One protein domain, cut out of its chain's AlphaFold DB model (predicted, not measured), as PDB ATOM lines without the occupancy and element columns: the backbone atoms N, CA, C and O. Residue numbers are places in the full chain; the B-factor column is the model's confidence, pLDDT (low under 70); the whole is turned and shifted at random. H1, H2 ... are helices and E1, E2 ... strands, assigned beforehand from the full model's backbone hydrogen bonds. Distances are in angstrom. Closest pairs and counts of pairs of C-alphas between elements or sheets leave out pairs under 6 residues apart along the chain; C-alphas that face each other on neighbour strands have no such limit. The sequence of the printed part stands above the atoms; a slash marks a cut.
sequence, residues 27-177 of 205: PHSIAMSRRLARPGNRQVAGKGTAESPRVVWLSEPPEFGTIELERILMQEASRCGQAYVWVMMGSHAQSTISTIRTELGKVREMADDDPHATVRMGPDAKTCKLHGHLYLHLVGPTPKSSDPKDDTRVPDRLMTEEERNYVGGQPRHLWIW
ATOM      1  N   PRO A  27     139.077 183.408 229.413       86.56
ATOM      2  CA  PRO A  27     140.238 183.656 228.572       86.56
ATOM      3  C   PRO A  27     139.851 184.317 227.241       86.56
ATOM      4  O   PRO A  27     138.697 184.279 226.788       86.56
ATOM      5  N   HIS A  28     140.850 184.898 226.578       84.00
ATOM      6  CA  HIS A  28     140.716 185.374 225.202       84.00
ATOM      7  C   HIS A  28     140.339 184.235 224.248       84.00
ATOM      8  O   HIS A  28     140.870 183.128 224.320       84.00
ATOM      9  N   SER A  29     139.449 184.526 223.296       82.06
ATOM     10  CA  SER A  29     139.195 183.607 222.179       82.06
ATOM     11  C   SER A  29     140.468 183.386 221.351       82.06
ATOM     12  O   SER A  29     141.310 184.278 221.267       82.06
ATOM     13  N   ILE A  30     140.575 182.254 220.648       80.44
ATOM     14  CA  ILE A  30     141.721 181.963 219.761       80.44
ATOM     15  C   ILE A  30     141.974 183.112 218.768       80.44
ATOM     16  O   ILE A  30     143.117 183.505 218.549       80.44
ATOM     17  N   ALA A  31     140.913 183.685 218.190       80.06
ATOM     18  CA  ALA A  31     141.024 184.809 217.261       80.06
ATOM     19  C   ALA A  31     141.626 186.062 217.922       80.06
ATOM     20  O   ALA A  31     142.457 186.738 217.319       80.06
ATOM     21  N   MET A  32     141.235 186.346 219.166       82.06
ATOM     22  CA  MET A  32     141.764 187.454 219.960       82.06
ATOM     23  C   MET A  32     143.232 187.223 220.333       82.06
ATOM     24  O   MET A  32     144.063 188.095 220.101       82.06
ATOM     25  N   SER A  33     143.575 186.026 220.816       82.50
ATOM     26  CA  SER A  33     144.956 185.655 221.142       82.50
ATOM     27  C   SER A  33     145.881 185.775 219.929       82.50
ATOM     28  O   SER A  33     146.987 186.298 220.040       82.50
ATOM     29  N   ARG A  34     145.407 185.376 218.739       83.81
ATOM     30  CA  ARG A  34     146.143 185.570 217.479       83.81
ATOM     31  C   ARG A  34     146.351 187.044 217.141       83.81
ATOM     32  O   ARG A  34     147.413 187.377 216.637       83.81
ATOM     33  N   ARG A  35     145.364 187.915 217.388       82.06
ATOM     34  CA  ARG A  35     145.519 189.368 217.191       82.06
ATOM     35  C   ARG A  35     146.539 189.945 218.159       82.06
ATOM     36  O   ARG A  35     147.421 190.657 217.708       82.06
ATOM     37  N   LEU A  36     146.471 189.580 219.439       82.50
ATOM     38  CA  LEU A  36     147.409 190.023 220.478       82.50
ATOM     39  C   LEU A  36     148.867 189.679 220.157       82.50
ATOM     40  O   LEU A  36     149.755 190.472 220.451       82.50
ATOM     41  N   ALA A  37     149.101 188.527 219.525       81.00
ATOM     42  CA  ALA A  37     150.430 188.074 219.122       81.00
ATOM     43  C   ALA A  37     150.985 188.767 217.860       81.00
ATOM     44  O   ALA A  37     152.134 188.516 217.498       81.00
ATOM     45  N   ARG A  38     150.200 189.602 217.158       80.88
ATOM     46  CA  ARG A  38     150.677 190.281 215.946       80.88
ATOM     47  C   ARG A  38     151.721 191.350 216.295       80.88
ATOM     48  O   ARG A  38     151.459 192.182 217.167       80.88
ATOM     49  N   PRO A  39     152.870 191.374 215.601       60.62
ATOM     50  CA  PRO A  39     153.792 192.499 215.686       60.62
ATOM     51  C   PRO A  39     153.106 193.767 215.147       60.62
ATOM     52  O   PRO A  39     152.364 193.697 214.169       60.62
ATOM     53  N   GLY A  40     153.325 194.910 215.802       61.56
ATOM     54  CA  GLY A  40     152.710 196.196 215.436       61.56
ATOM     55  C   GLY A  40     151.526 196.638 216.308       61.56
ATOM     56  O   GLY A  40     151.086 197.776 216.182       61.56
ATOM     57  N   ASN A  41     151.041 195.804 217.236       70.31
ATOM     58  CA  ASN A  41     150.053 196.248 218.226       70.31
ATOM     59  C   ASN A  41     150.652 197.337 219.131       70.31
ATOM     60  O   ASN A  41     151.640 197.099 219.834       70.31
ATOM     61  N   ARG A  42     150.032 198.519 219.156       69.69
ATOM     62  CA  ARG A  42     150.460 199.635 220.005       69.69
ATOM     63  C   ARG A  42     149.976 199.414 221.445       69.69
ATOM     64  O   ARG A  42     148.776 199.382 221.712       69.69
ATOM     65  N   GLN A  43     150.914 199.283 222.383       62.78
ATOM     66  CA  GLN A  43     150.659 199.253 223.831       62.78
ATOM     67  C   GLN A  43     151.214 200.535 224.444       62.78
ATOM     68  O   GLN A  43     152.429 200.621 224.601       62.78
ATOM     69  N   VAL A  44     150.398 201.556 224.714       64.50
ATOM     70  CA  VAL A  44     150.991 202.867 225.070       64.50
ATOM     71  C   VAL A  44     150.374 203.586 226.273       64.50
ATOM     72  O   VAL A  44     151.030 204.470 226.806       64.50
ATOM     73  N   ALA A  45     149.242 203.176 226.841       68.12
ATOM     74  CA  ALA A  45     148.694 203.896 228.000       68.12
ATOM     75  C   ALA A  45     148.601 203.008 229.245       68.12
ATOM     76  O   ALA A  45     148.223 201.854 229.105       68.12
ATOM     77  N   GLY A  46     148.925 203.536 230.434       70.50
ATOM     78  CA  GLY A  46     148.610 202.954 231.753       70.50
ATOM     79  C   GLY A  46     149.521 201.844 232.310       70.50
ATOM     80  O   GLY A  46     150.246 201.146 231.597       70.50
ATOM     81  N   LYS A  47     149.477 201.658 233.639       86.12
ATOM     82  CA  LYS A  47     150.319 200.690 234.375       86.12
ATOM     83  C   LYS A  47     149.776 199.259 234.361       86.12
ATOM     84  O   LYS A  47     150.536 198.342 234.654       86.12
ATOM     85  N   GLY A  48     148.522 199.054 233.958       86.44
ATOM     86  CA  GLY A  48     147.865 197.746 234.023       86.44
ATOM     87  C   GLY A  48     147.284 197.458 235.406       86.44
ATOM     88  O   GLY A  48     147.342 196.322 235.865       86.44
ATOM     89  N   THR A  49     146.761 198.486 236.081       87.12
ATOM     90  CA  THR A  49     146.009 198.369 237.345       87.12
ATOM     91  C   THR A  49     144.616 198.970 237.174       87.12
ATOM     92  O   THR A  49     144.379 199.676 236.197       87.12
ATOM     93  N   ALA A  50     143.686 198.724 238.098       83.06
ATOM     94  CA  ALA A  50     142.341 199.301 238.009       83.06
ATOM     95  C   ALA A  50     142.350 200.845 238.075       83.06
ATOM     96  O   ALA A  50     141.518 201.510 237.471       83.06
ATOM     97  N   GLU A  51     143.326 201.434 238.762       82.75
ATOM     98  CA  GLU A  51     143.513 202.885 238.904       82.75
ATOM     99  C   GLU A  51     144.302 203.480 237.729       82.75
ATOM    100  O   GLU A  51     144.256 204.680 237.473       82.75
ATOM    101  N   SER A  52     145.048 202.642 237.006       88.38
ATOM    102  CA  SER A  52     145.804 203.026 235.814       88.38
ATOM    103  C   SER A  52     145.683 201.938 234.740       88.38
ATOM    104  O   SER A  52     146.652 201.199 234.493       88.38
ATOM    105  N   PRO A  53     144.501 201.805 234.106       91.50
ATOM    106  CA  PRO A  53     144.240 200.718 233.173       91.50
ATOM    107  C   PRO A  53     145.125 200.817 231.942       91.50
ATOM    108  O   PRO A  53     145.387 201.912 231.447       91.50
ATOM    109  N   ARG A  54     145.576 199.674 231.431       93.44
ATOM    110  CA  ARG A  54     146.390 199.615 230.226       93.44
ATOM    111  C   ARG A  54     145.533 199.582 228.968       93.44
ATOM    112  O   ARG A  54     144.713 198.679 228.838       93.44
ATOM    113  N   VAL A  55     145.772 200.482 228.015       93.75
ATOM    114  CA  VAL A  55     145.116 200.445 226.693       93.75
ATOM    115  C   VAL A  55     146.021 199.766 225.668       93.75
ATOM    116  O   VAL A  55     147.200 200.100 225.528       93.75
ATOM    117  N   VAL A  56     145.459 198.791 224.957       92.06
ATOM    118  CA  VAL A  56     146.129 197.983 223.937       92.06
ATOM    119  C   VAL A  56     145.336 198.059 222.639       92.06
ATOM    120  O   VAL A  56     144.200 197.594 222.573       92.06
ATOM    121  N   TRP A  57     145.949 198.591 221.591       91.19
ATOM    122  CA  TRP A  57     145.353 198.657 220.261       91.19
ATOM    123  C   TRP A  57     145.607 197.364 219.487       91.19
ATOM    124  O   TRP A  57     146.751 196.929 219.349       91.19
ATOM    125  N   LEU A  58     144.530 196.742 218.998       88.12
ATOM    126  CA  LEU A  58     144.561 195.528 218.163       88.12
ATOM    127  C   LEU A  58     144.228 195.803 216.693       88.12
ATOM    128  O   LEU A  58     144.170 194.877 215.877       88.12
ATOM    129  N   SER A  59     143.983 197.072 216.387       83.75
ATOM    130  CA  SER A  59     143.889 197.670 215.064       83.75
ATOM    131  C   SER A  59     144.779 198.908 215.034       83.75
ATOM    132  O   SER A  59     145.255 199.362 216.077       83.75
ATOM    133  N   GLU A  60     144.974 199.474 213.849       83.25
ATOM    134  CA  GLU A  60     145.567 200.802 213.734       83.25
ATOM    135  C   GLU A  60     144.705 201.819 214.513       83.25
ATOM    136  O   GLU A  60     143.471 201.763 214.413       83.25
ATOM    137  N   PRO A  61     145.310 202.656 215.376       84.69
ATOM    138  CA  PRO A  61     144.591 203.716 216.073       84.69
ATOM    139  C   PRO A  61     144.151 204.810 215.086       84.69
ATOM    140  O   PRO A  61     144.790 204.971 214.045       84.69
ATOM    141  N   PRO A  62     143.090 205.576 215.393       81.50
ATOM    142  CA  PRO A  62     142.681 206.685 214.542       81.50
ATOM    143  C   PRO A  62     143.778 207.755 214.474       81.50
ATOM    144  O   PRO A  62     144.477 208.018 215.456       81.50
ATOM    145  N   GLU A  63     143.919 208.399 213.318       79.75
ATOM    146  CA  GLU A  63     144.915 209.460 213.118       79.75
ATOM    147  C   GLU A  63     144.679 210.639 214.076       79.75
ATOM    148  O   GLU A  63     145.619 211.163 214.677       79.75
ATOM    149  N   PHE A  64     143.408 210.982 214.301       81.00
ATOM    150  CA  PHE A  64     142.986 212.064 215.183       81.00
ATOM    151  C   PHE A  64     142.346 211.533 216.466       81.00
ATOM    152  O   PHE A  64     141.656 210.514 216.481       81.00
ATOM    153  N   GLY A  65     142.581 212.238 217.573       85.75
ATOM    154  CA  GLY A  65     141.871 211.998 218.828       85.75
ATOM    155  C   GLY A  65     142.239 210.717 219.582       85.75
ATOM    156  O   GLY A  65     141.520 210.309 220.494       85.75
ATOM    157  N   THR A  66     143.344 210.054 219.219       89.50
ATOM    158  CA  THR A  66     143.774 208.816 219.889       89.50
ATOM    159  C   THR A  66     144.056 209.021 221.377       89.50
ATOM    160  O   THR A  66     143.672 208.175 222.182       89.50
ATOM    161  N   ILE A  67     144.703 210.123 221.764       90.62
ATOM    162  CA  ILE A  67     145.060 210.387 223.168       90.62
ATOM    163  C   ILE A  67     143.795 210.600 224.005       90.62
ATOM    164  O   ILE A  67     143.656 210.061 225.105       90.62
ATOM    165  N   GLU A  68     142.842 211.357 223.473       92.00
ATOM    166  CA  GLU A  68     141.574 211.639 224.125       92.00
ATOM    167  C   GLU A  68     140.720 210.376 224.237       92.00
ATOM    168  O   GLU A  68     140.144 210.117 225.297       92.00
ATOM    169  N   LEU A  69     140.708 209.542 223.192       92.06
ATOM    170  CA  LEU A  69     140.048 208.245 223.233       92.06
ATOM    171  C   LEU A  69     140.684 207.342 224.292       92.06
ATOM    172  O   LEU A  69     139.972 206.819 225.143       92.06
ATOM    173  N   GLU A  70     142.011 207.200 224.308       93.62
ATOM    174  CA  GLU A  70     142.729 206.430 225.332       93.62
ATOM    175  C   GLU A  70     142.365 206.901 226.748       93.62
ATOM    176  O   GLU A  70     142.069 206.073 227.612       93.62
ATOM    177  N   ARG A  71     142.282 208.219 226.979       92.88
ATOM    178  CA  ARG A  71     141.845 208.789 228.262       92.88
ATOM    179  C   ARG A  71     140.422 208.361 228.628       92.88
ATOM    180  O   ARG A  71     140.200 207.938 229.762       92.88
ATOM    181  N   ILE A  72     139.464 208.461 227.704       92.25
ATOM    182  CA  ILE A  72     138.065 208.050 227.933       92.25
ATOM    183  C   ILE A  72     137.996 206.552 228.254       92.25
ATOM    184  O   ILE A  72     137.336 206.149 229.213       92.25
ATOM    185  N   LEU A  73     138.723 205.728 227.495       92.69
ATOM    186  CA  LEU A  73     138.786 204.282 227.697       92.69
ATOM    187  C   LEU A  73     139.363 203.915 229.068       92.69
ATOM    188  O   LEU A  73     138.823 203.037 229.742       92.69
ATOM    189  N   MET A  74     140.433 204.588 229.501       91.44
ATOM    190  CA  MET A  74     141.028 204.385 230.824       91.44
ATOM    191  C   MET A  74     140.073 204.781 231.949       91.44
ATOM    192  O   MET A  74     139.952 204.049 232.929       91.44
ATOM    193  N   GLN A  75     139.377 205.913 231.814       89.38
ATOM    194  CA  GLN A  75     138.389 206.355 232.801       89.38
ATOM    195  C   GLN A  75     137.257 205.335 232.945       89.38
ATOM    196  O   GLN A  75     136.883 204.975 234.061       89.38
ATOM    197  N   GLU A  76     136.745 204.831 231.822       87.94
ATOM    198  CA  GLU A  76     135.659 203.857 231.834       87.94
ATOM    199  C   GLU A  76     136.107 202.502 232.394       87.94
ATOM    200  O   GLU A  76     135.433 201.926 233.246       87.94
ATOM    201  N   ALA A  77     137.285 202.020 232.000       88.00
ATOM    202  CA  ALA A  77     137.848 200.797 232.559       88.00
ATOM    203  C   ALA A  77     138.071 200.901 234.071       88.00
ATOM    204  O   ALA A  77     137.722 199.973 234.799       88.00
ATOM    205  N   SER A  78     138.568 202.045 234.548       84.56
ATOM    206  CA  SER A  78     138.773 202.296 235.975       84.56
ATOM    207  C   SER A  78     137.456 202.289 236.749       84.56
ATOM    208  O   SER A  78     137.339 201.604 237.765       84.56
ATOM    209  N   ARG A  79     136.416 202.940 236.212       82.25
ATOM    210  CA  ARG A  79     135.050 202.895 236.759       82.25
ATOM    211  C   ARG A  79     134.506 201.464 236.851       82.25
ATOM    212  O   ARG A  79     133.773 201.149 237.784       82.25
ATOM    213  N   CYS A  80     134.866 200.598 235.909       80.62
ATOM    214  CA  CYS A  80     134.501 199.181 235.914       80.62
ATOM    215  C   CYS A  80     135.458 198.286 236.725       80.62
ATOM    216  O   CYS A  80     135.299 197.062 236.703       80.62
ATOM    217  N   GLY A  81     136.473 198.841 237.396       82.44
ATOM    218  CA  GLY A  81     137.486 198.069 238.121       82.44
ATOM    219  C   GLY A  81     138.312 197.142 237.218       82.44
ATOM    220  O   GLY A  81     138.710 196.058 237.643       82.44
ATOM    221  N   GLN A  82     138.509 197.516 235.952       88.38
ATOM    222  CA  GLN A  82     139.284 196.760 234.967       88.38
ATOM    223  C   GLN A  82     140.667 197.376 234.790       88.38
ATOM    224  O   GLN A  82     140.825 198.591 234.775       88.38
ATOM    225  N   ALA A  83     141.671 196.523 234.614       89.75
ATOM    226  CA  ALA A  83     143.064 196.930 234.504       89.75
ATOM    227  C   ALA A  83     143.584 196.939 233.062       89.75
ATOM    228  O   ALA A  83     144.657 197.476 232.806       89.75
ATOM    229  N   TYR A  84     142.854 196.343 232.120       93.69
ATOM    230  CA  TYR A  84     143.217 196.262 230.708       93.69
ATOM    231  C   TYR A  84     142.019 196.606 229.829       93.69
ATOM    232  O   TYR A  84     140.898 196.177 230.102       93.69
ATOM    233  N   VAL A  85     142.290 197.328 228.743       93.75
ATOM    234  CA  VAL A  85     141.367 197.621 227.648       93.75
ATOM    235  C   VAL A  85     142.033 197.213 226.345       93.75
ATOM    236  O   VAL A  85     143.116 197.690 226.019       93.75
ATOM    237  N   TRP A  86     141.374 196.358 225.574       93.94
ATOM    238  CA  TRP A  86     141.793 196.006 224.225       93.94
ATOM    239  C   TRP A  86     140.859 196.652 223.213       93.94
ATOM    240  O   TRP A  86     139.675 196.311 223.156       93.94
ATOM    241  N   VAL A  87     141.396 197.564 222.411       92.50
ATOM    242  CA  VAL A  87     140.647 198.292 221.389       92.50
ATOM    243  C   VAL A  87     140.667 197.488 220.103       92.50
ATOM    244  O   VAL A  87     141.718 197.258 219.507       92.50
ATOM    245  N   MET A  88     139.491 197.011 219.710       88.19
ATOM    246  CA  MET A  88     139.304 196.200 218.510       88.19
ATOM    247  C   MET A  88     139.154 197.070 217.267       88.19
ATOM    248  O   MET A  88     139.614 196.659 216.204       88.19
ATOM    249  N   MET A  89     138.482 198.215 217.421       85.50
ATOM    250  CA  MET A  89     138.298 199.289 216.443       85.50
ATOM    251  C   MET A  89     138.016 200.588 217.215       85.50
ATOM    252  O   MET A  89     137.277 200.558 218.204       85.50
ATOM    253  N   GLY A  90     138.603 201.707 216.791       78.81
ATOM    254  CA  GLY A  90     138.400 203.020 217.412       78.81
ATOM    255  C   GLY A  90     137.530 203.936 216.552       78.81
ATOM    256  O   GLY A  90     137.674 203.926 215.337       78.81
ATOM    257  N   SER A  91     136.658 204.719 217.199       76.12
ATOM    258  CA  SER A  91     135.889 205.832 216.614       76.12
ATOM    259  C   SER A  91     135.236 205.540 215.254       76.12
ATOM    260  O   SER A  91     135.402 206.297 214.301       76.12
ATOM    261  N   HIS A  92     134.487 204.440 215.159       78.81
ATOM    262  CA  HIS A  92     133.772 204.048 213.941       78.81
ATOM    263  C   HIS A  92     132.257 204.199 214.104       78.81
ATOM    264  O   HIS A  92     131.736 204.130 215.213       78.81
ATOM    265  N   ALA A  93     131.553 204.383 212.986       77.00
ATOM    266  CA  ALA A  93     130.106 204.618 212.932       77.00
ATOM    267  C   ALA A  93     129.336 203.431 212.321       77.00
ATOM    268  O   ALA A  93     128.278 203.601 211.733       77.00
ATOM    269  N   GLN A  94     129.896 202.221 212.403       75.75
ATOM    270  CA  GLN A  94     129.264 201.007 211.881       75.75
ATOM    271  C   GLN A  94     129.217 199.916 212.941       75.75
ATOM    272  O   GLN A  94     130.252 199.572 213.515       75.75
ATOM    273  N   SER A  95     128.038 199.330 213.123       68.38
ATOM    274  CA  SER A  95     127.800 198.212 214.036       68.38
ATOM    275  C   SER A  95     127.299 196.990 213.281       68.38
ATOM    276  O   SER A  95     126.600 197.099 212.275       68.38
ATOM    277  N   THR A  96     127.664 195.802 213.767       65.69
ATOM    278  CA  THR A  96     127.055 194.558 213.285       65.69
ATOM    279  C   THR A  96     125.684 194.413 213.935       65.69
ATOM    280  O   THR A  96     125.616 194.239 215.147       65.69
ATOM    281  N   ILE A  97     124.620 194.466 213.135       63.56
ATOM    282  CA  ILE A  97     123.233 194.332 213.611       63.56
ATOM    283  C   ILE A  97     122.720 192.894 213.544       63.56
ATOM    284  O   ILE A  97     121.793 192.540 214.257       63.56
ATOM    285  N   SER A  98     123.314 192.052 212.695       56.28
ATOM    286  CA  SER A  98     122.969 190.635 212.613       56.28
ATOM    287  C   SER A  98     124.131 189.825 212.027       56.28
ATOM    288  O   SER A  98     125.041 190.351 211.376       56.28
ATOM    289  N   THR A  99     124.135 188.512 212.264       62.22
ATOM    290  CA  THR A  99     125.003 187.577 211.534       62.22
ATOM    291  C   THR A  99     124.150 186.516 210.858       62.22
ATOM    292  O   THR A  99     123.637 185.608 211.511       62.22
ATOM    293  N   ILE A 100     124.060 186.589 209.536       71.06
ATOM    294  CA  ILE A 100     123.307 185.648 208.715       71.06
ATOM    295  C   ILE A 100     124.225 184.511 208.278       71.06
ATOM    296  O   ILE A 100     125.365 184.716 207.851       71.06
ATOM    297  N   ARG A 101     123.730 183.277 208.370       71.25
ATOM    298  CA  ARG A 101     124.397 182.120 207.774       71.25
ATOM    299  C   ARG A 101     123.899 181.948 206.341       71.25
ATOM    300  O   ARG A 101     122.727 181.662 206.131       71.25
ATOM    301  N   THR A 102     124.797 182.108 205.383       74.50
ATOM    302  CA  THR A 102     124.570 181.859 203.958       74.50
ATOM    303  C   THR A 102     125.248 180.553 203.540       74.50
ATOM    304  O   THR A 102     126.024 179.963 204.300       74.50
ATOM    305  N   GLU A 103     124.982 180.093 202.318       66.81
ATOM    306  CA  GLU A 103     125.670 178.933 201.728       66.81
ATOM    307  C   GLU A 103     127.186 179.164 201.586       66.81
ATOM    308  O   GLU A 103     127.969 178.218 201.639       66.81
ATOM    309  N   LEU A 104     127.607 180.431 201.496       71.75
ATOM    310  CA  LEU A 104     129.004 180.855 201.371       71.75
ATOM    311  C   LEU A 104     129.694 181.106 202.725       71.75
ATOM    312  O   LEU A 104     130.884 181.415 202.761       71.75
ATOM    313  N   GLY A 105     128.977 180.981 203.848       74.81
ATOM    314  CA  GLY A 105     129.536 181.145 205.189       74.81
ATOM    315  C   GLY A 105     128.709 182.055 206.094       74.81
ATOM    316  O   GLY A 105     127.488 182.087 206.030       74.81
ATOM    317  N   LYS A 106     129.370 182.761 207.016       72.12
ATOM    318  CA  LYS A 106     128.712 183.744 207.888       72.12
ATOM    319  C   LYS A 106     128.915 185.140 207.315       72.12
ATOM    320  O   LYS A 106     130.055 185.585 207.207       72.12
ATOM    321  N   VAL A 107     127.820 185.822 207.006       74.12
ATOM    322  CA  VAL A 107     127.798 187.223 206.586       74.12
ATOM    323  C   VAL A 107     127.354 188.066 207.774       74.12
ATOM    324  O   VAL A 107     126.433 187.690 208.495       74.12
ATOM    325  N   ARG A 108     128.039 189.183 208.012       71.19
ATOM    326  CA  ARG A 108     127.631 190.171 209.015       71.19
ATOM    327  C   ARG A 108     126.860 191.267 208.310       71.19
ATOM    328  O   ARG A 108     127.393 191.855 207.372       71.19
ATOM    329  N   GLU A 109     125.648 191.538 208.764       66.50
ATOM    330  CA  GLU A 109     124.934 192.734 208.338       66.50
ATOM    331  C   GLU A 109     125.434 193.914 209.158       66.50
ATOM    332  O   GLU A 109     125.463 193.871 210.392       66.50
ATOM    333  N   MET A 110     125.878 194.946 208.449       71.69
ATOM    334  CA  MET A 110     126.397 196.176 209.031       71.69
ATOM    335  C   MET A 110     125.350 197.272 208.863       71.69
ATOM    336  O   MET A 110     124.736 197.372 207.801       71.69
ATOM    337  N   ALA A 111     125.177 198.102 209.884       67.12
ATOM    338  CA  ALA A 111     124.355 199.301 209.807       67.12
ATOM    339  C   ALA A 111     125.113 200.509 210.348       67.12
ATOM    340  O   ALA A 111     126.002 200.365 211.196       67.12
ATOM    341  N   ASP A 112     124.724 201.688 209.871       75.62
ATOM    342  CA  ASP A 112     125.211 202.952 210.407       75.62
ATOM    343  C   ASP A 112     124.725 203.123 211.851       75.62
ATOM    344  O   ASP A 112     123.530 203.000 212.152       75.62
ATOM    345  N   ASP A 113     125.658 203.429 212.741       76.81
ATOM    346  CA  ASP A 113     125.455 203.604 214.174       76.81
ATOM    347  C   ASP A 113     126.124 204.903 214.646       76.81
ATOM    348  O   ASP A 113     126.870 205.560 213.916       76.81
ATOM    349  N   ASP A 114     125.856 205.280 215.889       83.75
ATOM    350  CA  ASP A 114     126.561 206.358 216.567       83.75
ATOM    351  C   ASP A 114     128.070 206.059 216.632       83.75
ATOM    352  O   ASP A 114     128.446 204.898 216.826       83.75
ATOM    353  N   PRO A 115     128.952 207.071 216.521       86.94
ATOM    354  CA  PRO A 115     130.387 206.872 216.672       86.94
ATOM    355  C   PRO A 115     130.735 206.176 217.986       86.94
ATOM    356  O   PRO A 115     130.282 206.582 219.056       86.94
ATOM    357  N   HIS A 116     131.551 205.128 217.924       89.06
ATOM    358  CA  HIS A 116     131.912 204.356 219.105       89.06
ATOM    359  C   HIS A 116     133.269 203.661 218.984       89.06
ATOM    360  O   HIS A 116     133.844 203.515 217.903       89.06
ATOM    361  N   ALA A 117     133.790 203.214 220.125       90.25
ATOM    362  CA  ALA A 117     134.921 202.299 220.195       90.25
ATOM    363  C   ALA A 117     134.436 200.889 220.543       90.25
ATOM    364  O   ALA A 117     133.730 200.699 221.536       90.25
ATOM    365  N   THR A 118     134.858 199.894 219.759       90.81
ATOM    366  CA  THR A 118     134.642 198.480 220.087       90.81
ATOM    367  C   THR A 118     135.785 197.994 220.968       90.81
ATOM    368  O   THR A 118     136.943 197.955 220.537       90.81
ATOM    369  N   VAL A 119     135.476 197.591 222.198       92.19
ATOM    370  CA  VAL A 119     136.475 197.289 223.228       92.19
ATOM    371  C   VAL A 119     136.217 195.971 223.939       92.19
ATOM    372  O   VAL A 119     135.088 195.507 224.066       92.19
ATOM    373  N   ARG A 120     137.287 195.378 224.460       92.12
ATOM    374  CA  ARG A 120     137.239 194.354 225.508       92.12
ATOM    375  C   ARG A 120     137.935 194.879 226.750       92.12
ATOM    376  O   ARG A 120     138.883 195.646 226.615       92.12
ATOM    377  N   MET A 121     137.517 194.446 227.934       91.69
ATOM    378  CA  MET A 121     138.164 194.835 229.187       91.69
ATOM    379  C   MET A 121     138.340 193.658 230.136       91.69
ATOM    380  O   MET A 121     137.574 192.689 230.100       91.69
ATOM    381  N   GLY A 122     139.361 193.743 230.981       91.00
ATOM    382  CA  GLY A 122     139.730 192.666 231.885       91.00
ATOM    383  C   GLY A 122     140.595 193.111 233.063       91.00
ATOM    384  O   GLY A 122     141.181 194.194 233.024       91.00
ATOM    385  N   PRO A 123     140.699 192.283 234.115       87.62
ATOM    386  CA  PRO A 123     141.526 192.568 235.289       87.62
ATOM    387  C   PRO A 123     143.020 192.309 235.047       87.62
ATOM    388  O   PRO A 123     143.849 192.741 235.837       87.62
ATOM    389  N   ASP A 124     143.373 191.584 233.987       90.06
ATOM    390  CA  ASP A 124     144.742 191.203 233.658       90.06
ATOM    391  C   ASP A 124     144.891 190.982 232.141       90.06
ATOM    392  O   ASP A 124     143.916 191.025 231.393       90.06
ATOM    393  N   ALA A 125     146.114 190.729 231.668       89.00
ATOM    394  CA  ALA A 125     146.406 190.594 230.240       89.00
ATOM    395  C   ALA A 125     145.744 189.377 229.547       89.00
ATOM    396  O   ALA A 125     145.652 189.346 228.316       89.00
ATOM    397  N   LYS A 126     145.317 188.356 230.299       87.94
ATOM    398  CA  LYS A 126     144.839 187.056 229.793       87.94
ATOM    399  C   LYS A 126     143.335 186.853 229.989       87.94
ATOM    400  O   LYS A 126     142.737 186.070 229.246       87.94
ATOM    401  N   THR A 127     142.742 187.547 230.952       88.38
ATOM    402  CA  THR A 127     141.341 187.406 231.350       88.38
ATOM    403  C   THR A 127     140.513 188.559 230.806       88.38
ATOM    404  O   THR A 127     140.791 189.719 231.075       88.38
ATOM    405  N   CYS A 128     139.445 188.248 230.082       88.75
ATOM    406  CA  CYS A 128     138.454 189.206 229.614       88.75
ATOM    407  C   CYS A 128     137.185 189.059 230.461       88.75
ATOM    408  O   CYS A 128     136.674 187.951 230.625       88.75
ATOM    409  N   LYS A 129     136.668 190.169 230.991       85.31
ATOM    410  CA  LYS A 129     135.404 190.221 231.742       85.31
ATOM    411  C   LYS A 129     134.307 190.954 230.992       85.31
ATOM    412  O   LYS A 129     133.145 190.621 231.186       85.31
ATOM    413  N   LEU A 130     134.669 191.919 230.147       85.00
ATOM    414  CA  LEU A 130     133.725 192.762 229.422       85.00
ATOM    415  C   LEU A 130     134.081 192.849 227.936       85.00
ATOM    416  O   LEU A 130     135.250 192.788 227.558       85.00
ATOM    417  N   HIS A 131     133.073 193.022 227.093       85.81
ATOM    418  CA  HIS A 131     133.192 193.280 225.656       85.81
ATOM    419  C   HIS A 131     132.081 194.239 225.242       85.81
ATOM    420  O   HIS A 131     131.020 194.171 225.833       85.81
ATOM    421  N   GLY A 132     132.266 195.082 224.233       84.06
ATOM    422  CA  GLY A 132     131.159 195.803 223.611       84.06
ATOM    423  C   GLY A 132     131.558 197.167 223.075       84.06
ATOM    424  O   GLY A 132     132.693 197.336 222.626       84.06
ATOM    425  N   HIS A 133     130.626 198.115 223.120       86.38
ATOM    426  CA  HIS A 133     130.737 199.425 222.486       86.38
ATOM    427  C   HIS A 133     130.671 200.554 223.520       86.38
ATOM    428  O   HIS A 133     129.818 200.560 224.412       86.38
ATOM    429  N   LEU A 134     131.576 201.521 223.384       87.94
ATOM    430  CA  LEU A 134     131.554 202.784 224.119       87.94
ATOM    431  C   LEU A 134     131.288 203.920 223.139       87.94
ATOM    432  O   LEU A 134     132.128 204.191 222.281       87.94
ATOM    433  N   TYR A 135     130.127 204.553 223.261       87.06
ATOM    434  CA  TYR A 135     129.648 205.559 222.322       87.06
ATOM    435  C   TYR A 135     130.227 206.931 222.640       87.06
ATOM    436  O   TYR A 135     130.167 207.398 223.779       87.06
ATOM    437  N   LEU A 136     130.813 207.554 221.624       89.81
ATOM    438  CA  LEU A 136     131.690 208.707 221.733       89.81
ATOM    439  C   LEU A 136     130.973 209.956 221.246       89.81
ATOM    440  O   LEU A 136     130.480 210.006 220.122       89.81
ATOM    441  N   HIS A 137     130.962 210.987 222.079       89.06
ATOM    442  CA  HIS A 137     130.675 212.325 221.598       89.06
ATOM    443  C   HIS A 137     131.924 212.837 220.869       89.06
ATOM    444  O   HIS A 137     133.035 212.725 221.391       89.06
ATOM    445  N   LEU A 138     131.748 213.327 219.640       90.38
ATOM    446  CA  LEU A 138     132.835 213.816 218.795       90.38
ATOM    447  C   LEU A 138     132.709 215.329 218.619       90.38
ATOM    448  O   LEU A 138     131.656 215.822 218.214       90.38
ATOM    449  N   VAL A 139     133.795 216.057 218.873       88.62
ATOM    450  CA  VAL A 139     133.887 217.511 218.692       88.62
ATOM    451  C   VAL A 139     134.828 217.851 217.546       88.62
ATOM    452  O   VAL A 139     135.857 217.209 217.356       88.62
ATOM    453  N   GLY A 140     134.489 218.878 216.774       86.12
ATOM    454  CA  GLY A 140     135.297 219.322 215.642       86.12
ATOM    455  C   GLY A 140     134.445 219.698 214.435       86.12
ATOM    456  O   GLY A 140     133.214 219.637 214.501       86.12
ATOM    457  N   PRO A 141     135.087 220.115 213.334       78.69
ATOM    458  CA  PRO A 141     134.378 220.432 212.106       78.69
ATOM    459  C   PRO A 141     133.675 219.186 211.563       78.69
ATOM    460  O   PRO A 141     134.230 218.088 211.574       78.69
ATOM    461  N   THR A 142     132.452 219.364 211.066       76.50
ATOM    462  CA  THR A 142     131.743 218.298 210.355       76.50
ATOM    463  C   THR A 142     132.586 217.848 209.158       76.50
ATOM    464  O   THR A 142     133.051 218.711 208.401       76.50
ATOM    465  N   PRO A 143     132.783 216.532 208.962       75.19
ATOM    466  CA  PRO A 143     133.502 216.019 207.807       75.19
ATOM    467  C   PRO A 143     132.882 216.547 206.512       75.19
ATOM    468  O   PRO A 143     131.660 216.621 206.374       75.19
ATOM    469  N   LYS A 144     133.727 216.944 205.559       72.31
ATOM    470  CA  LYS A 144     133.271 217.451 204.252       72.31
ATOM    471  C   LYS A 144     132.795 216.335 203.321       72.31
ATOM    472  O   LYS A 144     132.176 216.627 202.301       72.31
ATOM    473  N   SER A 145     133.099 215.084 203.656       74.56
ATOM    474  CA  SER A 145     132.709 213.894 202.914       74.56
ATOM    475  C   SER A 145     132.223 212.808 203.879       74.56
ATOM    476  O   SER A 145     132.385 212.914 205.095       74.56
ATOM    477  N   SER A 146     131.621 211.759 203.326       66.44
ATOM    478  CA  SER A 146     131.275 210.544 204.062       66.44
ATOM    479  C   SER A 146     132.445 209.557 204.183       66.44
ATOM    480  O   SER A 146     132.230 208.452 204.680       66.44
ATOM    481  N   ASP A 147     133.645 209.889 203.686       69.75
ATOM    482  CA  ASP A 147     134.829 209.043 203.859       69.75
ATOM    483  C   ASP A 147     135.240 209.069 205.341       69.75
ATOM    484  O   ASP A 147     135.543 210.141 205.870       69.75
ATOM    485  N   PRO A 148     135.284 207.915 206.035       66.00
ATOM    486  CA  PRO A 148     135.732 207.852 207.423       66.00
ATOM    487  C   PRO A 148     137.138 208.425 207.647       66.00
ATOM    488  O   PRO A 148     137.453 208.827 208.763       66.00
ATOM    489  N   LYS A 149     137.987 208.463 206.611       68.12
ATOM    490  CA  LYS A 149     139.333 209.053 206.683       68.12
ATOM    491  C   LYS A 149     139.326 210.578 206.750       68.12
ATOM    492  O   LYS A 149     140.292 211.155 207.232       68.12
ATOM    493  N   ASP A 150     138.245 211.218 206.309       70.88
ATOM    494  CA  ASP A 150     138.078 212.672 206.380       70.88
ATOM    495  C   ASP A 150     137.490 213.125 207.728       70.88
ATOM    496  O   ASP A 150     137.299 214.326 207.963       70.88
ATOM    497  N   ASP A 151     137.183 212.182 208.628       75.62
ATOM    498  CA  ASP A 151     136.677 212.501 209.955       75.62
ATOM    499  C   ASP A 151     137.805 212.954 210.887       75.62
ATOM    500  O   ASP A 151     138.546 212.167 211.473       75.62
ATOM    501  N   THR A 152     137.919 214.271 211.018       83.00
ATOM    502  CA  THR A 152     138.906 214.948 211.874       83.00
ATOM    503  C   THR A 152     138.368 215.265 213.267       83.00
ATOM    504  O   THR A 152     139.045 215.926 214.059       83.00
ATOM    505  N   ARG A 153     137.138 214.837 213.582       86.94
ATOM    506  CA  ARG A 153     136.543 215.092 214.892       86.94
ATOM    507  C   ARG A 153     137.254 214.268 215.964       86.94
ATOM    508  O   ARG A 153     137.641 213.122 215.757       86.94
ATOM    509  N   VAL A 154     137.397 214.861 217.141       90.56
ATOM    510  CA  VAL A 154     138.099 214.288 218.290       90.56
ATOM    511  C   VAL A 154     137.071 213.862 219.337       90.56
ATOM    512  O   VAL A 154     136.149 214.630 219.617       90.56
ATOM    513  N   PRO A 155     137.187 212.669 219.944       91.75
ATOM    514  CA  PRO A 155     136.313 212.288 221.039       91.75
ATOM    515  C   PRO A 155     136.667 213.073 222.303       91.75
ATOM    516  O   PRO A 155     137.824 213.103 222.707       91.75
ATOM    517  N   ASP A 156     135.688 213.675 222.972       91.56
ATOM    518  CA  ASP A 156     135.907 214.422 224.223       91.56
ATOM    519  C   ASP A 156     135.344 213.693 225.454       91.56
ATOM    520  O   ASP A 156     135.931 213.734 226.546       91.56
ATOM    521  N   ARG A 157     134.238 212.964 225.280       90.69
ATOM    522  CA  ARG A 157     133.576 212.171 226.323       90.69
ATOM    523  C   ARG A 157     132.727 211.046 225.732       90.69
ATOM    524  O   ARG A 157     132.539 210.938 224.523       90.69
ATOM    525  N   LEU A 158     132.169 210.218 226.612       87.00
ATOM    526  CA  LEU A 158     131.054 209.355 226.232       87.00
ATOM    527  C   LEU A 158     129.800 210.201 225.982       87.00
ATOM    528  O   LEU A 158     129.586 211.222 226.648       87.00
ATOM    529  N   MET A 159     128.970 209.756 225.040       84.38
ATOM    530  CA  MET A 159     127.646 210.337 224.822       84.38
ATOM    531  C   MET A 159     126.791 210.262 226.099       84.38
ATOM    532  O   MET A 159     127.053 209.467 227.005       84.38
ATOM    533  N   THR A 160     125.744 211.073 226.171       79.56
ATOM    534  CA  THR A 160     124.609 210.856 227.073       79.56
ATOM    535  C   THR A 160     123.565 209.969 226.391       79.56
ATOM    536  O   THR A 160     123.604 209.743 225.182       79.56
ATOM    537  N   GLU A 161     122.614 209.436 227.157       72.94
ATOM    538  CA  GLU A 161     121.495 208.666 226.593       72.94
ATOM    539  C   GLU A 161     120.627 209.514 225.640       72.94
ATOM    540  O   GLU A 161     120.122 209.037 224.619       72.94
ATOM    541  N   GLU A 162     120.500 210.811 225.924       75.56
ATOM    542  CA  GLU A 162     119.759 211.752 225.082       75.56
ATOM    543  C   GLU A 162     120.440 211.982 223.727       75.56
ATOM    544  O   GLU A 162     119.751 212.167 222.722       75.56
ATOM    545  N   GLU A 163     121.769 211.893 223.672       80.06
ATOM    546  CA  GLU A 163     122.572 212.134 222.465       80.06
ATOM    547  C   GLU A 163     122.615 210.956 221.495       80.06
ATOM    548  O   GLU A 163     122.848 211.167 220.303       80.06
ATOM    549  N   ARG A 164     122.365 209.739 221.989       80.12
ATOM    550  CA  ARG A 164     122.295 208.526 221.169       80.12
ATOM    551  C   ARG A 164     121.185 208.644 220.130       80.12
ATOM    552  O   ARG A 164     120.083 209.090 220.450       80.12
ATOM    553  N   ASN A 165     121.433 208.201 218.905       74.00
ATOM    554  CA  ASN A 165     120.440 208.244 217.833       74.00
ATOM    555  C   ASN A 165     119.338 207.184 217.994       74.00
ATOM    556  O   ASN A 165     118.292 207.290 217.357       74.00
ATOM    557  N   TYR A 166     119.536 206.197 218.868       70.06
ATOM    558  CA  TYR A 166     118.596 205.102 219.104       70.06
ATOM    559  C   TYR A 166     117.862 205.253 220.442       70.06
ATOM    560  O   TYR A 166     118.467 205.569 221.469       70.06
ATOM    561  N   VAL A 167     116.545 205.016 220.434       63.66
ATOM    562  CA  VAL A 167     115.727 204.961 221.659       63.66
ATOM    563  C   VAL A 167     116.221 203.807 222.537       63.66
ATOM    564  O   VAL A 167     116.436 202.721 222.019       63.66
ATOM    565  N   GLY A 168     116.447 204.038 223.838       61.22
ATOM    566  CA  GLY A 168     116.984 203.034 224.776       61.22
ATOM    567  C   GLY A 168     118.469 202.683 224.578       61.22
ATOM    568  O   GLY A 168     119.016 201.829 225.279       61.22
ATOM    569  N   GLY A 169     119.160 203.352 223.650       65.19
ATOM    570  CA  GLY A 169     120.601 203.224 223.484       65.19
ATOM    571  C   GLY A 169     121.348 203.865 224.653       65.19
ATOM    572  O   GLY A 169     121.467 205.080 224.722       65.19
ATOM    573  N   GLN A 170     121.891 203.066 225.572       69.00
ATOM    574  CA  GLN A 170     122.828 203.552 226.592       69.00
ATOM    575  C   GLN A 170     124.208 203.907 226.002       69.00
ATOM    576  O   GLN A 170     124.707 203.195 225.134       69.00
ATOM    577  N   PRO A 171     124.920 204.931 226.504       70.38
ATOM    578  CA  PRO A 171     126.272 205.275 226.033       70.38
ATOM    579  C   PRO A 171     127.315 204.161 226.190       70.38
ATOM    580  O   PRO A 171     128.383 204.192 225.581       70.38
ATOM    581  N   ARG A 172     127.011 203.187 227.049       77.38
ATOM    582  CA  ARG A 172     127.834 202.018 227.342       77.38
ATOM    583  C   ARG A 172     127.028 200.781 227.001       77.38
ATOM    584  O   ARG A 172     126.090 200.440 227.720       77.38
ATOM    585  N   HIS A 173     127.413 200.086 225.945       77.25
ATOM    586  CA  HIS A 173     126.865 198.776 225.608       77.25
ATOM    587  C   HIS A 173     127.945 197.737 225.846       77.25
ATOM    588  O   HIS A 173     128.608 197.289 224.917       77.25
ATOM    589  N   LEU A 174     128.175 197.418 227.121       73.75
ATOM    590  CA  LEU A 174     129.151 196.419 227.543       73.75
ATOM    591  C   LEU A 174     128.439 195.147 228.018       73.75
ATOM    592  O   LEU A 174     127.525 195.192 228.837       73.75
ATOM    593  N   TRP A 175     128.923 194.012 227.538       72.38
ATOM    594  CA  TRP A 175     128.472 192.659 227.825       72.38
ATOM    595  C   TRP A 175     129.494 191.952 228.699       72.38
ATOM    596  O   TRP A 175     130.703 192.089 228.493       72.38
ATOM    597  N   ILE A 176     129.018 191.109 229.607       73.69
ATOM    598  CA  ILE A 176     129.891 190.202 230.340       73.69
ATOM    599  C   ILE A 176     130.465 189.139 229.378       73.69
ATOM    600  O   ILE A 176     129.738 188.508 228.611       73.69
ATOM    601  N   TRP A 177     131.774 188.897 229.453       74.06
ATOM    602  CA  TRP A 177     132.493 187.879 228.685       74.06
ATOM    603  C   TRP A 177     132.972 186.721 229.561       74.06
ATOM    604  O   TRP A 177     133.696 186.939 230.534       74.06
TER     605      TRP A 177
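What this domain is: This is residues 27 to 177 of the 205 residues of an uncharacterized protein of fungal sp. No.14919 (UniProt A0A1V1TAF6). A strongly twisted sheet of seven strands curls round one helix, H2, and the hairpin E3 and E4 bends out of it as a long arm whose tip, residues 101 to 106, stands free. A short helix, H1, only grazes the sheet. The 151 printed residues have two named helices and seven named strands: along the chain H1 comes first, then the strands E1 and E2, then H2, then the strands E3 to E7; the class is mixed, helices and strands, and the sheet is branched, with E4, E6 and E7 as neighbours of E5 and with its neighbour strands antiparallel but for the parallel pair E2 and E3. The whole is compact, with a radius of gyration of the C-alphas of 15.6 A, and spans 44 by 38 by 33 A.

How they stand to each other: Begin at H1, residues 30 to 36, which grazes the sheet with residues 32 to 36. E1, residues 43 to 45, and E2, residues 54 to 57, form an antiparallel hairpin, with N 55 and O 45 3.0 A apart. E2, H2, residues 66 to 79, and E3, residues 84 to 102, are a strand-helix-strand unit, parallel neighbours with a helix between; its crossover is left-handed, and N 87 and O 56 are 2.8 A apart. E3, E4, residues 105 to 122, E5, residues 130 to 139, and E6, residues 154 to 158, make a meander of successive antiparallel hairpins: look at N 97 and O 109, 2.9 A, N 119 and O 132, 2.8 A, and N 137 and O 157, 2.9 A. E3 bends by 93 degrees at residue 93, E4 by 118 degrees at residue 113. E6 and E7, residues 172 to 176, lie on one side of E5, E4 on the other; E7 is antiparallel to E5, with N 133 and O 173 2.8 A apart. H2 touches E6, their closest C-alphas, Leu 69 and Pro 155, being 5.9 A apart. In H1 and H2 every O i to N i+4 pair is within hydrogen-bond range.

Where its parts are: Find C-alpha 30 at (141.721, 181.963, 219.761), where H1 begins. From C-alpha 66 at (143.774, 208.816, 219.889), H2 runs 19.9 A; E3 measures 35.6 A, E4 30.8 A and E5 27.0 A. E7 ends at C-alpha 176, (129.891, 190.202, 230.340).

The domain as a whole: The C-alphas farthest apart, Glu 51 and Glu 103, are 47.7 A apart. The printed part has no cut; the links E5 to E6 and E6 to E7 are long. Mean pLDDT of the printed part is 80.9, with 22 residues under 70, among them 42 to 45 and 95 to 99.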